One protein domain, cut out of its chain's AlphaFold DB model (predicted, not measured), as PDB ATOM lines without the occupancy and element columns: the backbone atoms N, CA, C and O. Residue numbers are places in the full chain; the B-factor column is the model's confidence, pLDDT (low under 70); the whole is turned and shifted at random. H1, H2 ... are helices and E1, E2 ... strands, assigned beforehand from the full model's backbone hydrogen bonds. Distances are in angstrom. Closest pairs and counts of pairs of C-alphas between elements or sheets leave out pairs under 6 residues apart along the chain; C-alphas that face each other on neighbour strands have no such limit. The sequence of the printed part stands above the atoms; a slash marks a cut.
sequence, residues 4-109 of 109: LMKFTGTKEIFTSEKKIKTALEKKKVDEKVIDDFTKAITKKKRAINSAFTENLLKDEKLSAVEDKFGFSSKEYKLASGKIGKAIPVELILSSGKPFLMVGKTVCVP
ATOM      1  N   LEU A   4     -41.764  22.881  23.228       85.06
ATOM      2  CA  LEU A   4     -41.988  24.239  23.715       85.06
ATOM      3  C   LEU A   4     -42.898  25.044  22.801       85.06
ATOM      4  O   LEU A   4     -43.714  25.830  23.273       85.06
ATOM      5  N   MET A   5     -42.712  24.889  21.493       88.19
ATOM      6  CA  MET A   5     -43.423  25.663  20.488       88.19
ATOM      7  C   MET A   5     -43.485  24.878  19.189       88.19
ATOM      8  O   MET A   5     -42.543  24.161  18.856       88.19
ATOM      9  N   LYS A   6     -44.581  25.039  18.454       88.81
ATOM     10  CA  LYS A   6     -44.723  24.541  17.088       88.81
ATOM     11  C   LYS A   6     -44.826  25.730  16.143       88.81
ATOM     12  O   LYS A   6     -45.422  26.741  16.504       88.81
ATOM     13  N   PHE A   7     -44.258  25.589  14.957       86.56
ATOM     14  CA  PHE A   7     -44.259  26.602  13.912       86.56
ATOM     15  C   PHE A   7     -44.950  26.056  12.671       86.56
ATOM     16  O   PHE A   7     -44.808  24.883  12.319       86.56
ATOM     17  N   THR A   8     -45.666  26.928  11.977       82.69
ATOM     18  CA  THR A   8     -46.308  26.611  10.706       82.69
ATOM     19  C   THR A   8     -45.304  26.855   9.580       82.69
ATOM     20  O   THR A   8     -45.295  27.896   8.919       82.69
ATOM     21  N   GLY A   9     -44.420  25.879   9.375       80.88
ATOM     22  CA  GLY A   9     -43.348  25.943   8.383       80.88
ATOM     23  C   GLY A   9     -42.141  26.787   8.811       80.88
ATOM     24  O   GLY A   9     -42.073  27.333   9.912       80.88
ATOM     25  N   THR A  10     -41.144  26.892   7.927       82.75
ATOM     26  CA  THR A  10     -39.831  27.456   8.298       82.75
ATOM     27  C   THR A  10     -39.804  28.973   8.404       82.75
ATOM     28  O   THR A  10     -39.034  29.516   9.191       82.75
ATOM     29  N   LYS A  11     -40.655  29.682   7.648       82.75
ATOM     30  CA  LYS A  11     -40.704  31.154   7.678       82.75
ATOM     31  C   LYS A  11     -41.039  31.685   9.067       82.75
ATOM     32  O   LYS A  11     -40.434  32.665   9.490       82.75
ATOM     33  N   GLU A  12     -41.964  31.026   9.764       84.31
ATOM     34  CA  GLU A  12     -42.413  31.459  11.083       84.31
ATOM     35  C   GLU A  12     -41.293  31.376  12.127       84.31
ATOM     36  O   GLU A  12     -41.240  32.224  13.008       84.31
ATOM     37  N   ILE A  13     -40.345  30.443  11.990       85.50
ATOM     38  CA  ILE A  13     -39.173  30.339  12.876       85.50
ATOM     39  C   ILE A  13     -38.344  31.629  12.822       85.50
ATOM     40  O   ILE A  13     -37.996  32.196  13.853       85.50
ATOM     41  N   PHE A  14     -38.052  32.108  11.608       83.75
ATOM     42  CA  PHE A  14     -37.178  33.265  11.394       83.75
ATOM     43  C   PHE A  14     -37.855  34.595  11.731       83.75
ATOM     44  O   PHE A  14     -37.171  35.563  12.042       83.75
ATOM     45  N   THR A  15     -39.187  34.664  11.675       85.56
ATOM     46  CA  THR A  15     -39.942  35.855  12.093       85.56
ATOM     47  C   THR A  15     -40.334  35.821  13.570       85.56
ATOM     48  O   THR A  15     -40.678  36.856  14.138       85.56
ATOM     49  N   SER A  16     -40.254  34.654  14.217       86.06
ATOM     50  CA  SER A  16     -40.632  34.446  15.619       86.06
ATOM     51  C   SER A  16     -39.441  34.403  16.571       86.06
ATOM     52  O   SER A  16     -39.591  33.912  17.688       86.06
ATOM     53  N   GLU A  17     -38.290  34.959  16.190       85.25
ATOM     54  CA  GLU A  17     -37.099  35.044  17.046       85.25
ATOM     55  C   GLU A  17     -37.445  35.531  18.465       85.25
ATOM     56  O   GLU A  17     -37.138  34.869  19.454       85.25
ATOM     57  N   LYS A  18     -38.182  36.644  18.571       86.12
ATOM     58  CA  LYS A  18     -38.605  37.200  19.863       86.12
ATOM     59  C   LYS A  18     -39.473  36.225  20.669       86.12
ATOM     60  O   LYS A  18     -39.300  36.114  21.877       86.12
ATOM     61  N   LYS A  19     -40.373  35.482  20.012       88.00
ATOM     62  CA  LYS A  19     -41.214  34.471  20.680       88.00
ATOM     63  C   LYS A  19     -40.377  33.290  21.175       88.00
ATOM     64  O   LYS A  19     -40.648  32.787  22.261       88.00
ATOM     65  N   ILE A  20     -39.374  32.866  20.401       88.19
ATOM     66  CA  ILE A  20     -38.440  31.797  20.780       88.19
ATOM     67  C   ILE A  20     -37.681  32.204  22.041       88.19
ATOM     68  O   ILE A  20     -37.707  31.449  23.012       88.19
ATOM     69  N   LYS A  21     -37.101  33.414  22.071       88.81
ATOM     70  CA  LYS A  21     -36.410  33.938  23.263       88.81
ATOM     71  C   LYS A  21     -37.326  33.932  24.484       88.81
ATOM     72  O   LYS A  21     -37.022  33.260  25.463       88.81
ATOM     73  N   THR A  22     -38.513  34.531  24.381       89.94
ATOM     74  CA  THR A  22     -39.477  34.570  25.494       89.94
ATOM     75  C   THR A  22     -39.925  33.180  25.961       89.94
ATOM     76  O   THR A  22     -40.149  32.963  27.153       89.94
ATOM     77  N   ALA A  23     -40.081  32.209  25.058       88.50
ATOM     78  CA  ALA A  23     -40.453  30.846  25.437       88.50
ATOM     79  C   ALA A  23     -39.328  30.115  26.185       88.50
ATOM     80  O   ALA A  23     -39.614  29.352  27.109       88.50
ATOM     81  N   LEU A  24     -38.071  30.365  25.812       89.25
ATOM     82  CA  LEU A  24     -36.899  29.810  26.484       89.25
ATOM     83  C   LEU A  24     -36.632  30.490  27.834       89.25
ATOM     84  O   LEU A  24     -36.388  29.797  28.821       89.25
ATOM     85  N   GLU A  25     -36.803  31.810  27.920       89.44
ATOM     86  CA  GLU A  25     -36.738  32.575  29.176       89.44
ATOM     87  C   GLU A  25     -37.767  32.062  30.193       89.44
ATOM     88  O   GLU A  25     -37.437  31.796  31.348       89.44
ATOM     89  N   LYS A  26     -39.012  31.809  29.757       88.56
ATOM     90  CA  LYS A  26     -40.062  31.206  30.605       88.56
ATOM     91  C   LYS A  26     -39.688  29.827  31.146       88.56
ATOM     92  O   LYS A  26     -40.245  29.389  32.152       88.56
ATOM     93  N   LYS A  27     -38.777  29.124  30.477       88.00
ATOM     94  CA  LYS A  27     -38.250  27.828  30.911       88.00
ATOM     95  C   LYS A  27     -36.963  27.942  31.718       88.00
ATOM     96  O   LYS A  27     -36.393  26.907  32.045       88.00
ATOM     97  N   LYS A  28     -36.562  29.164  32.089       87.19
ATOM     98  CA  LYS A  28     -35.345  29.459  32.854       87.19
ATOM     99  C   LYS A  28     -34.081  28.944  32.157       87.19
ATOM    100  O   LYS A  28     -33.165  28.471  32.819       87.19
ATOM    101  N   VAL A  29     -34.057  28.986  30.824       87.44
ATOM    102  CA  VAL A  29     -32.833  28.734  30.051       87.44
ATOM    103  C   VAL A  29     -31.925  29.954  30.188       87.44
ATOM    104  O   VAL A  29     -32.413  31.083  30.150       87.44
ATOM    105  N   ASP A  30     -30.620  29.734  30.340       89.88
ATOM    106  CA  ASP A  30     -29.638  30.813  30.447       89.88
ATOM    107  C   ASP A  30     -29.674  31.745  29.230       89.88
ATOM    108  O   ASP A  30     -29.661  31.290  28.085       89.88
ATOM    109  N   GLU A  31     -29.632  33.056  29.466       88.44
ATOM    110  CA  GLU A  31     -29.704  34.080  28.413       88.44
ATOM    111  C   GLU A  31     -28.615  33.897  27.344       88.44
ATOM    112  O   GLU A  31     -28.878  34.021  26.147       88.44
ATOM    113  N   LYS A  32     -27.410  33.483  27.758       89.62
ATOM    114  CA  LYS A  32     -26.310  33.158  26.840       89.62
ATOM    115  C   LYS A  32     -26.656  31.989  25.911       89.62
ATOM    116  O   LYS A  32     -26.413  32.070  24.712       89.62
ATOM    117  N   VAL A  33     -27.268  30.931  26.448       89.44
ATOM    118  CA  VAL A  33     -27.709  29.762  25.667       89.44
ATOM    119  C   VAL A  33     -28.822  30.159  24.701       89.44
ATOM    120  O   VAL A  33     -28.833  29.707  23.559       89.44
ATOM    121  N   ILE A  34     -29.738  31.028  25.133       89.19
ATOM    122  CA  ILE A  34     -30.804  31.561  24.282       89.19
ATOM    123  C   ILE A  34     -30.210  32.349  23.113       89.19
ATOM    124  O   ILE A  34     -30.583  32.100  21.966       89.19
ATOM    125  N   ASP A  35     -29.284  33.274  23.369       89.81
ATOM    126  CA  ASP A  35     -28.678  34.095  22.319       89.81
ATOM    127  C   ASP A  35     -27.857  33.249  21.328       89.81
ATOM    128  O   ASP A  35     -28.041  33.367  20.112       89.81
ATOM    129  N   ASP A  36     -27.041  32.315  21.830       91.38
ATOM    130  CA  ASP A  36     -26.277  31.375  21.002       91.38
ATOM    131  C   ASP A  36     -27.195  30.501  20.136       91.38
ATOM    132  O   ASP A  36     -26.972  30.359  18.928       91.38
ATOM    133  N   PHE A  37     -28.274  29.966  20.714       90.94
ATOM    134  CA  PHE A  37     -29.254  29.164  19.986       90.94
ATOM    135  C   PHE A  37     -29.963  29.979  18.900       90.94
ATOM    136  O   PHE A  37     -30.136  29.522  17.769       90.94
ATOM    137  N   THR A  38     -30.328  31.219  19.208       89.19
ATOM    138  CA  THR A  38     -31.004  32.101  18.256       89.19
ATOM    139  C   THR A  38     -30.099  32.451  17.072       89.19
ATOM    140  O   THR A  38     -30.502  32.353  15.910       89.19
ATOM    141  N   LYS A  39     -28.827  32.768  17.345       90.31
ATOM    142  CA  LYS A  39     -27.802  32.958  16.310       90.31
ATOM    143  C   LYS A  39     -27.602  31.687  15.486       90.31
ATOM    144  O   LYS A  39     -27.473  31.761  14.261       90.31
ATOM    145  N   ALA A  40     -27.617  30.519  16.129       90.19
ATOM    146  CA  ALA A  40     -27.494  29.232  15.458       90.19
ATOM    147  C   ALA A  40     -28.673  28.949  14.513       90.19
ATOM    148  O   ALA A  40     -28.429  28.470  13.405       90.19
ATOM    149  N   ILE A  41     -29.913  29.308  14.874       89.62
ATOM    150  CA  ILE A  41     -31.082  29.221  13.977       89.62
ATOM    151  C   ILE A  41     -30.837  30.020  12.697       89.62
ATOM    152  O   ILE A  41     -30.972  29.486  11.594       89.62
ATOM    153  N   THR A  42     -30.432  31.283  12.824       87.06
ATOM    154  CA  THR A  42     -30.203  32.155  11.665       87.06
ATOM    155  C   THR A  42     -29.031  31.660  10.817       87.06
ATOM    156  O   THR A  42     -29.141  31.587   9.591       87.06
ATOM    157  N   LYS A  43     -27.937  31.217  11.450       89.50
ATOM    158  CA  LYS A  43     -26.769  30.645  10.759       89.50
ATOM    159  C   LYS A  43     -27.108  29.342  10.029       89.50
ATOM    160  O   LYS A  43     -26.626  29.106   8.923       89.50
ATOM    161  N   LYS A  44     -27.970  28.507  10.613       90.62
ATOM    162  CA  LYS A  44     -28.422  27.231  10.041       90.62
ATOM    163  C   LYS A  44     -29.702  27.353   9.213       90.62
ATOM    164  O   LYS A  44     -30.280  26.332   8.845       90.62
ATOM    165  N   LYS A  45     -30.103  28.567   8.818       88.50
ATOM    166  CA  LYS A  45     -31.273  28.818   7.959       88.50
ATOM    167  C   LYS A  45     -31.311  27.925   6.719       88.50
ATOM    168  O   LYS A  45     -32.363  27.386   6.383       88.50
ATOM    169  N   ARG A  46     -30.164  27.734   6.057       87.19
ATOM    170  CA  ARG A  46     -30.055  26.850   4.887       87.19
ATOM    171  C   ARG A  46     -30.364  25.395   5.246       87.19
ATOM    172  O   ARG A  46     -31.178  24.789   4.570       87.19
ATOM    173  N   ALA A  47     -29.784  24.876   6.327       87.44
ATOM    174  CA  ALA A  47     -30.011  23.503   6.782       87.44
ATOM    175  C   ALA A  47     -31.471  23.263   7.206       87.44
ATOM    176  O   ALA A  47     -32.042  22.236   6.861       87.44
ATOM    177  N   ILE A  48     -32.093  24.231   7.886       89.12
ATOM    178  CA  ILE A  48     -33.512  24.183   8.274       89.12
ATOM    179  C   ILE A  48     -34.409  24.110   7.030       89.12
ATOM    180  O   ILE A  48     -35.295  23.262   6.950       89.12
ATOM    181  N   ASN A  49     -34.167  24.975   6.041       88.19
ATOM    182  CA  ASN A  49     -34.936  24.969   4.797       88.19
ATOM    183  C   ASN A  49     -34.697  23.699   3.975       88.19
ATOM    184  O   ASN A  49     -35.647  23.165   3.417       88.19
ATOM    185  N   SER A  50     -33.460  23.203   3.914       89.50
ATOM    186  CA  SER A  50     -33.141  21.935   3.256       89.50
ATOM    187  C   SER A  50     -33.889  20.775   3.904       89.50
ATOM    188  O   SER A  50     -34.611  20.082   3.202       89.50
ATOM    189  N   ALA A  51     -33.826  20.635   5.231       88.69
ATOM    190  CA  ALA A  51     -34.538  19.580   5.944       88.69
ATOM    191  C   ALA A  51     -36.059  19.669   5.738       88.69
ATOM    192  O   ALA A  51     -36.724  18.650   5.572       88.69
ATOM    193  N   PHE A  52     -36.621  20.881   5.717       88.62
ATOM    194  CA  PHE A  52     -38.039  21.079   5.424       88.62
ATOM    195  C   PHE A  52     -38.397  20.627   4.009       88.62
ATOM    196  O   PHE A  52     -39.346  19.871   3.834       88.62
ATOM    197  N   THR A  53     -37.619  21.043   3.009       87.25
ATOM    198  CA  THR A  53     -37.826  20.638   1.616       87.25
ATOM    199  C   THR A  53     -37.641  19.135   1.436       87.25
ATOM    200  O   THR A  53     -38.430  18.516   0.741       87.25
ATOM    201  N   GLU A  54     -36.668  18.512   2.097       88.56
ATOM    202  CA  GLU A  54     -36.499  17.056   2.060       88.56
ATOM    203  C   GLU A  54     -37.694  16.319   2.668       88.56
ATOM    204  O   GLU A  54     -38.139  15.323   2.111       88.56
ATOM    205  N   ASN A  55     -38.238  16.796   3.794       86.25
ATOM    206  CA  ASN A  55     -39.456  16.214   4.363       86.25
ATOM    207  C   ASN A  55     -40.663  16.424   3.439       86.25
ATOM    208  O   ASN A  55     -41.503  15.538   3.335       86.25
ATOM    209  N   LEU A  56     -40.729  17.567   2.755       86.81
ATOM    210  CA  LEU A  56     -41.782  17.877   1.793       86.81
ATOM    211  C   LEU A  56     -41.718  16.960   0.564       86.81
ATOM    212  O   LEU A  56     -42.742  16.424   0.159       86.81
ATOM    213  N   LEU A  57     -40.525  16.752   0.003       84.50
ATOM    214  CA  LEU A  57     -40.295  15.902  -1.172       84.50
ATOM    215  C   LEU A  57     -40.433  14.404  -0.873       84.50
ATOM    216  O   LEU A  57     -40.669  13.623  -1.783       84.50
ATOM    217  N   LYS A  58     -40.282  13.994   0.391       85.94
ATOM    218  CA  LYS A  58     -40.522  12.610   0.832       85.94
ATOM    219  C   LYS A  58     -42.004  12.289   1.040       85.94
ATOM    220  O   LYS A  58     -42.320  11.147   1.364       85.94
ATOM    221  N   ASP A  59     -42.900  13.267   0.917       85.81
ATOM    222  CA  ASP A  59     -44.332  13.029   1.068       85.81
ATOM    223  C   ASP A  59     -44.898  12.356  -0.190       85.81
ATOM    224  O   ASP A  59     -44.947  12.949  -1.268       85.81
ATOM    225  N   GLU A  60     -45.368  11.118  -0.033       84.81
ATOM    226  CA  GLU A  60     -45.900  10.300  -1.129       84.81
ATOM    227  C   GLU A  60     -47.064  10.978  -1.866       84.81
ATOM    228  O   GLU A  60     -47.241  10.778  -3.068       84.81
ATOM    229  N   LYS A  61     -47.858  11.816  -1.181       85.38
ATOM    230  CA  LYS A  61     -48.964  12.539  -1.819       85.38
ATOM    231  C   LYS A  61     -48.445  13.677  -2.677       85.38
ATOM    232  O   LYS A  61     -49.054  13.964  -3.705       85.38
ATOM    233  N   LEU A  62     -47.360  14.337  -2.268       86.12
ATOM    234  CA  LEU A  62     -46.747  15.367  -3.095       86.12
ATOM    235  C   LEU A  62     -46.136  14.756  -4.355       86.12
ATOM    236  O   LEU A  62     -46.419  15.264  -5.436       86.12
ATOM    237  N   SER A  63     -45.397  13.649  -4.223       86.69
ATOM    238  CA  SER A  63     -44.842  12.923  -5.373       86.69
ATOM    239  C   SER A  63     -45.945  12.450  -6.320       86.69
ATOM    240  O   SER A  63     -45.890  12.744  -7.506       86.69
ATOM    241  N   ALA A  64     -47.030  11.857  -5.809       87.81
ATOM    242  CA  ALA A  64     -48.152  11.431  -6.651       87.81
ATOM    243  C   ALA A  64     -48.831  12.594  -7.405       87.81
ATOM    244  O   ALA A  64     -49.332  12.418  -8.517       87.81
ATOM    245  N   VAL A  65     -48.879  13.790  -6.809       86.56
ATOM    246  CA  VAL A  65     -49.386  15.000  -7.477       86.56
ATOM    247  C   VAL A  65     -48.372  15.525  -8.498       86.56
ATOM    248  O   VAL A  65     -48.781  15.981  -9.565       86.56
ATOM    249  N   GLU A  66     -47.075  15.449  -8.204       87.94
ATOM    250  CA  GLU A  66     -45.998  15.796  -9.135       87.94
ATOM    251  C   GLU A  66     -46.020  14.911 -10.380       87.94
ATOM    252  O   GLU A  66     -46.050  15.444 -11.485       87.94
ATOM    253  N   ASP A  67     -46.104  13.589 -10.218       88.12
ATOM    254  CA  ASP A  67     -46.189  12.631 -11.326       88.12
ATOM    255  C   ASP A  67     -47.425  12.874 -12.203       88.12
ATOM    256  O   ASP A  67     -47.382  12.730 -13.424       88.12
ATOM    257  N   LYS A  68     -48.548  13.270 -11.589       90.94
ATOM    258  CA  LYS A  68     -49.827  13.424 -12.292       90.94
ATOM    259  C   LYS A  68     -50.010  14.782 -12.975       90.94
ATOM    260  O   LYS A  68     -50.651  14.846 -14.021       90.94
ATOM    261  N   PHE A  69     -49.514  15.862 -12.376       87.50
ATOM    262  CA  PHE A  69     -49.772  17.234 -12.838       87.50
ATOM    263  C   PHE A  69     -48.493  18.011 -13.192       87.50
ATOM    264  O   PHE A  69     -48.567  19.058 -13.833       87.50
ATOM    265  N   GLY A  70     -47.319  17.523 -12.796       84.94
ATOM    266  CA  GLY A  70     -46.030  18.190 -12.962       84.94
ATOM    267  C   GLY A  70     -45.761  19.271 -11.909       84.94
ATOM    268  O   GLY A  70     -46.674  19.911 -11.378       84.94
ATOM    269  N   PHE A  71     -44.478  19.533 -11.648       84.12
ATOM    270  CA  PHE A  71     -43.994  20.471 -10.620       84.12
ATOM    271  C   PHE A  71     -44.505  21.918 -10.789       84.12
ATOM    272  O   PHE A  71     -44.683  22.663  -9.824       84.12
ATOM    273  N   SER A  72     -44.772  22.340 -12.028       84.62
ATOM    274  CA  SER A  72     -45.227  23.704 -12.341       84.62
ATOM    275  C   SER A  72     -46.744  23.900 -12.218       84.62
ATOM    276  O   SER A  72     -47.216  25.038 -12.332       84.62
ATOM    277  N   SER A  73     -47.508  22.829 -11.977       89.25
ATOM    278  CA  SER A  73     -48.971  22.882 -11.892       89.25
ATOM    279  C   SER A  73     -49.476  23.674 -10.687       89.25
ATOM    280  O   SER A  73     -48.801  23.843  -9.663       89.25
ATOM    281  N   LYS A  74     -50.708  24.179 -10.797       89.25
ATOM    282  CA  LYS A  74     -51.386  24.844  -9.675       89.25
ATOM    283  C   LYS A  74     -51.671  23.838  -8.559       89.25
ATOM    284  O   LYS A  74     -51.545  24.176  -7.385       89.25
ATOM    285  N   GLU A  75     -51.989  22.606  -8.928       89.62
ATOM    286  CA  GLU A  75     -52.272  21.472  -8.061       89.62
ATOM    287  C   GLU A  75     -51.056  21.120  -7.206       89.62
ATOM    288  O   GLU A  75     -51.186  21.036  -5.984       89.62
ATOM    289  N   TYR A  76     -49.864  21.039  -7.804       87.44
ATOM    290  CA  TYR A  76     -48.617  20.827  -7.067       87.44
ATOM    291  C   TYR A  76     -48.329  21.965  -6.078       87.44
ATOM    292  O   TYR A  76     -47.988  21.727  -4.918       87.44
ATOM    293  N   LYS A  77     -48.541  23.226  -6.478       86.69
ATOM    294  CA  LYS A  77     -48.384  24.386  -5.577       86.69
ATOM    295  C   LYS A  77     -49.379  24.364  -4.409       86.69
ATOM    296  O   LYS A  77     -49.025  24.715  -3.285       86.69
ATOM    297  N   LEU A  78     -50.616  23.935  -4.650       88.81
ATOM    298  CA  LEU A  78     -51.633  23.794  -3.605       88.81
ATOM    299  C   LEU A  78     -51.318  22.627  -2.660       88.81
ATOM    300  O   LEU A  78     -51.452  22.775  -1.443       88.81
ATOM    301  N   ALA A  79     -50.882  21.489  -3.203       86.69
ATOM    302  CA  ALA A  79     -50.504  20.308  -2.435       86.69
ATOM    303  C   ALA A  79     -49.267  20.580  -1.569       86.69
ATOM    304  O   ALA A  79     -49.335  20.410  -0.353       86.69
ATOM    305  N   SER A  80     -48.190  21.111  -2.153       85.56
ATOM    306  CA  SER A  80     -46.973  21.499  -1.421       85.56
ATOM    307  C   SER A  80     -47.260  22.527  -0.327       85.56
ATOM    308  O   SER A  80     -46.741  22.409   0.781       85.56
ATOM    309  N   GLY A  81     -48.145  23.496  -0.578       84.25
ATOM    310  CA  GLY A  81     -48.575  24.461   0.433       84.25
ATOM    311  C   GLY A  81     -49.343  23.831   1.601       84.25
ATOM    312  O   GLY A  81     -49.172  24.258   2.742       84.25
ATOM    313  N   LYS A  82     -50.180  22.816   1.348       86.19
ATOM    314  CA  LYS A  82     -50.907  22.084   2.401       86.19
ATOM    315  C   LYS A  82     -49.985  21.153   3.185       86.19
ATOM    316  O   LYS A  82     -49.997  21.193   4.412       86.19
ATOM    317  N   ILE A  83     -49.172  20.365   2.488       85.62
ATOM    318  CA  ILE A  83     -48.243  19.399   3.087       85.62
ATOM    319  C   ILE A  83     -47.160  20.136   3.873       85.62
ATOM    320  O   ILE A  83     -46.909  19.807   5.027       85.62
ATOM    321  N   GLY A  84     -46.607  21.220   3.327       83.06
ATOM    322  CA  GLY A  84     -45.621  22.046   4.020       83.06
ATOM    323  C   GLY A  84     -46.128  22.613   5.351       83.06
ATOM    324  O   GLY A  84     -45.361  22.716   6.302       83.06
ATOM    325  N   LYS A  85     -47.423  22.934   5.468       82.31
ATOM    326  CA  LYS A  85     -48.020  23.357   6.749       82.31
ATOM    327  C   LYS A  85     -48.177  22.211   7.752       82.31
ATOM    328  O   LYS A  85     -48.274  22.478   8.945       82.31
ATOM    329  N   ALA A  86     -48.234  20.970   7.276       82.50
ATOM    330  CA  ALA A  86     -48.347  19.778   8.107       82.50
ATOM    331  C   ALA A  86     -46.984  19.252   8.587       82.50
ATOM    332  O   ALA A  86     -46.945  18.505   9.564       82.50
ATOM    333  N   ILE A  87     -45.873  19.638   7.942       84.81
ATOM    334  CA  ILE A  87     -44.525  19.267   8.392       84.81
ATOM    335  C   ILE A  87     -44.300  19.859   9.790       84.81
ATOM    336  O   ILE A  87     -44.321  21.085   9.940       84.81
ATOM    337  N   PRO A  88     -44.066  19.022  10.817       85.44
ATOM    338  CA  PRO A  88     -43.905  19.510  12.173       85.44
ATOM    339  C   PRO A  88     -42.583  20.259  12.279       85.44
ATOM    340  O   PRO A  88     -41.514  19.707  12.034       85.44
ATOM    341  N   VAL A  89     -42.654  21.532  12.637       89.50
ATOM    342  CA  VAL A  89     -41.487  22.346  12.957       89.50
ATOM    343  C   VAL A  89     -41.606  22.708  14.423       89.50
ATOM    344  O   VAL A  89     -42.550  23.390  14.815       89.50
ATOM    345  N   GLU A  90     -40.691  22.221  15.247       90.44
ATOM    346  CA  GLU A  90     -40.863  22.223  16.694       90.44
ATOM    347  C   GLU A  90     -39.608  22.718  17.408       90.44
ATOM    348  O   GLU A  90     -38.493  22.279  17.129       90.44
ATOM    349  N   LEU A  91     -39.804  23.631  18.358       89.56
ATOM    350  CA  LEU A  91     -38.811  23.971  19.367       89.56
ATOM    351  C   LEU A  91     -38.999  23.017  20.538       89.56
ATOM    352  O   LEU A  91     -40.094  22.927  21.090       89.56
ATOM    353  N   ILE A  92     -37.942  22.336  20.944       91.00
ATOM    354  CA  ILE A  92     -37.960  21.332  22.003       91.00
ATOM    355  C   ILE A  92     -36.925  21.716  23.050       91.00
ATOM    356  O   ILE A  92     -35.879  22.266  22.724       91.00
ATOM    357  N   LEU A  93     -37.212  21.423  24.317       88.06
ATOM    358  CA  LEU A  93     -36.228  21.536  25.388       88.06
ATOM    359  C   LEU A  93     -35.856  20.143  25.877       88.06
ATOM    360  O   LEU A  93     -36.731  19.368  26.267       88.06
ATOM    361  N   SER A  94     -34.566  19.829  25.892       86.00
ATOM    362  CA  SER A  94     -34.064  18.581  26.459       86.00
ATOM    363  C   SER A  94     -32.853  18.859  27.330       86.00
ATOM    364  O   SER A  94     -31.895  19.482  26.882       86.00
ATOM    365  N   SER A  95     -32.899  18.411  28.585       81.06
ATOM    366  CA  SER A  95     -31.795  18.575  29.546       81.06
ATOM    367  C   SER A  95     -31.291  20.026  29.661       81.06
ATOM    368  O   SER A  95     -30.089  20.267  29.703       81.06
ATOM    369  N   GLY A  96     -32.212  20.998  29.643       78.44
ATOM    370  CA  GLY A  96     -31.898  22.432  29.717       78.44
ATOM    371  C   GLY A  96     -31.414  23.069  28.408       78.44
ATOM    372  O   GLY A  96     -31.193  24.274  28.377       78.44
ATOM    373  N   LYS A  97     -31.287  22.298  27.321       85.31
ATOM    374  CA  LYS A  97     -30.827  22.792  26.018       85.31
ATOM    375  C   LYS A  97     -31.977  22.894  25.010       85.31
ATOM    376  O   LYS A  97     -32.796  21.969  24.939       85.31
ATOM    377  N   PRO A  98     -32.079  24.008  24.269       90.25
ATOM    378  CA  PRO A  98     -33.052  24.165  23.196       90.25
ATOM    379  C   PRO A  98     -32.630  23.415  21.930       90.25
ATOM    380  O   PRO A  98     -31.471  23.439  21.545       90.25
ATOM    381  N   PHE A  99     -33.592  22.796  21.254       91.38
ATOM    382  CA  PHE A  99     -33.407  22.105  19.981       91.38
ATOM    383  C   PHE A  99     -34.476  22.557  18.993       91.38
ATOM    384  O   PHE A  99     -35.649  22.659  19.352       91.38
ATOM    385  N   LEU A 100     -34.098  22.790  17.739       90.56
ATOM    386  CA  LEU A 100     -35.037  23.025  16.646       90.56
ATOM    387  C   LEU A 100     -35.117  21.782  15.764       90.56
ATOM    388  O   LEU A 100     -34.126  21.397  15.132       90.56
ATOM    389  N   MET A 101     -36.305  21.191  15.695       90.75
ATOM    390  CA  MET A 101     -36.606  20.035  14.861       90.75
ATOM    391  C   MET A 101     -37.504  20.411  13.684       90.75
ATOM    392  O   MET A 101     -38.410  21.233  13.807       90.75
ATOM    393  N   VAL A 102     -37.251  19.779  12.542       89.31
ATOM    394  CA  VAL A 102     -38.073  19.848  11.332       89.31
ATOM    395  C   VAL A 102     -38.370  18.421  10.886       89.31
ATOM    396  O   VAL A 102     -37.456  17.664  10.549       89.31
ATOM    397  N   GLY A 103     -39.639  18.023  10.906       85.50
ATOM    398  CA  GLY A 103     -40.018  16.628  10.730       85.50
ATOM    399  C   GLY A 103     -39.435  15.779  11.861       85.50
ATOM    400  O   GLY A 103     -39.717  15.996  13.038       85.50
ATOM    401  N   LYS A 104     -38.574  14.831  11.491       83.31
ATOM    402  CA  LYS A 104     -37.803  13.993  12.425       83.31
ATOM    403  C   LYS A 104     -36.340  14.440  12.573       83.31
ATOM    404  O   LYS A 104     -35.577  13.801  13.290       83.31
ATOM    405  N   THR A 105     -35.941  15.520  11.903       86.44
ATOM    406  CA  THR A 105     -34.544  15.963  11.815       86.44
ATOM    407  C   THR A 105     -34.259  17.069  12.825       86.44
ATOM    408  O   THR A 105     -34.966  18.073  12.856       86.44
ATOM    409  N   VAL A 106     -33.193  16.928  13.614       89.31
ATOM    410  CA  VAL A 106     -32.672  18.009  14.468       89.31
ATOM    411  C   VAL A 106     -31.799  18.932  13.620       89.31
ATOM    412  O   VAL A 106     -30.721  18.546  13.173       89.31
ATOM    413  N   CYS A 107     -32.255  20.160  13.385       86.94
ATOM    414  CA  CYS A 107     -31.525  21.142  12.581       86.94
ATOM    415  C   CYS A 107     -30.591  22.008  13.435       86.94
ATOM    416  O   CYS A 107     -29.488  22.357  13.004       86.94
ATOM    417  N   VAL A 108     -31.018  22.353  14.650       86.88
ATOM    418  CA  VAL A 108     -30.245  23.176  15.591       86.88
ATOM    419  C   VAL A 108     -30.248  22.480  16.949       86.88
ATOM    420  O   VAL A 108     -31.334  22.293  17.493       86.88
ATOM    421  N   PRO A 109     -29.083  22.045  17.450       82.06
ATOM    422  CA  PRO A 109     -28.917  21.590  18.822       82.06
ATOM    423  C   PRO A 109     -28.526  22.712  19.788       82.06
ATOM    424  O   PRO A 109     -28.203  23.821  19.298       82.06
TER     425      PRO A 109
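What this domain is: This is residues 4 to 109 of the 109 residues of an uncharacterized protein of Pseudovibrio sp. Ad26 (UniProt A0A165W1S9). A four-stranded, twisted antiparallel sheet has one face covered by the helices H2, H3 and H4, and a helical hairpin of H5 and H6 reaches away from it and makes the far end of a long body. H1 grazes the sheet near the mean of the C-alphas, and H4 joins the helices over the sheet to the hairpin. The printed part has 106 residues, with six named helices and four named strands in the order E1, H1, H2, H3, H4, H5, H6, E2, E3, E4; the sheet runs E1, E2, E3, E4, and the class is mixed, helices and strands. The whole is only just compact, close to loose, with a radius of gyration of the C-alphas of 15.5 A, and it spans 50 by 21 by 21 A.

Where its parts are: Strand E1, residues 4 to 8, begins at C-alpha 4, (-41.988, 24.239, 23.715), and is 13.9 A long from first to last C-alpha. H1, residues 10 to 15, is 9.2 A long, and H2, residues 17 to 25, 12.4 A. H3, residues 31 to 43, and H4, residues 45 to 57, are each 18.2 A long; C-alpha 45 is at (-31.273, 28.818, 7.959). H5, residues 60 to 69, is 14.1 A long, and H6, residues 74 to 86, 18.7 A. E2, residues 88 to 94, is 17.4 A long, E3, residues 97 to 102, 16.6 A, and E4, residues 105 to 108, 9.2 A, ending at C-alpha 108, (-30.245, 23.176, 15.591).

How they stand to each other: E1 and E2 are antiparallel neighbours at 165 degrees, with N 7 and O 89 within hydrogen-bond range at 2.8 A. E2, E3 and E4 form a meander, each strand the antiparallel neighbour of the one before, and E2 with E3 and E3 with E4 are hairpins. N 92 and O 99 are 2.8 A apart between E2 and E3; N 102 and O 105 are 2.9 A apart between E3 and E4. The sheet is only just strongly twisted, its C-alphas lying up to 4.1 A off the best plane. H2, H3 and H4 are on the same face of the sheet, which gives two layers, helices over strands. H2 lies over E2 at a height over the sheet of 9.4 A. H3, at 9.0 A, and H4, at 8.7 A, lie over E3 and E4 and run along the strands. The closest C-alphas of H4 and E4 are those of Ile 48 and Cys 107, 5.6 A apart. H2 and H3 form a helical hairpin and touch at a shallow tilt of 32 degrees, closest at the C-alphas of Lys 21 and Ile 34, 6.2 A. H1 only grazes the sheet with its residues 10 to 13, and H1 and H4 only just touch, with 3 pairs of C-alphas within 8 A, the closest those of Thr 10 and Asn 49, 6.5 A. H4 touches H6 with its residues 52 to 56 alone, closest at the C-alphas of Leu 56 and Gly 84, 6.1 A. H5 and H6, a helical hairpin, touch at a shallow tilt of 10 degrees, opposite ways, closest at the C-alphas of Val 65 and Tyr 76, 5.9 A. H6 only grazes the sheet with its residues 84 to 86; H5 is not on it. Every O i to N i+4 pair is within hydrogen-bond range in H2, H3, H4, H5 and H6; in H1 it is 1 of 2.

The domain as a whole: The outline is a rod, and the two C-alphas farthest apart, those of Asp 30 and Lys 68, are 50.4 A apart. The printed part has no cut, and its links are tight. The mean pLDDT of the printed part is 87.2, and no printed residue is under 70.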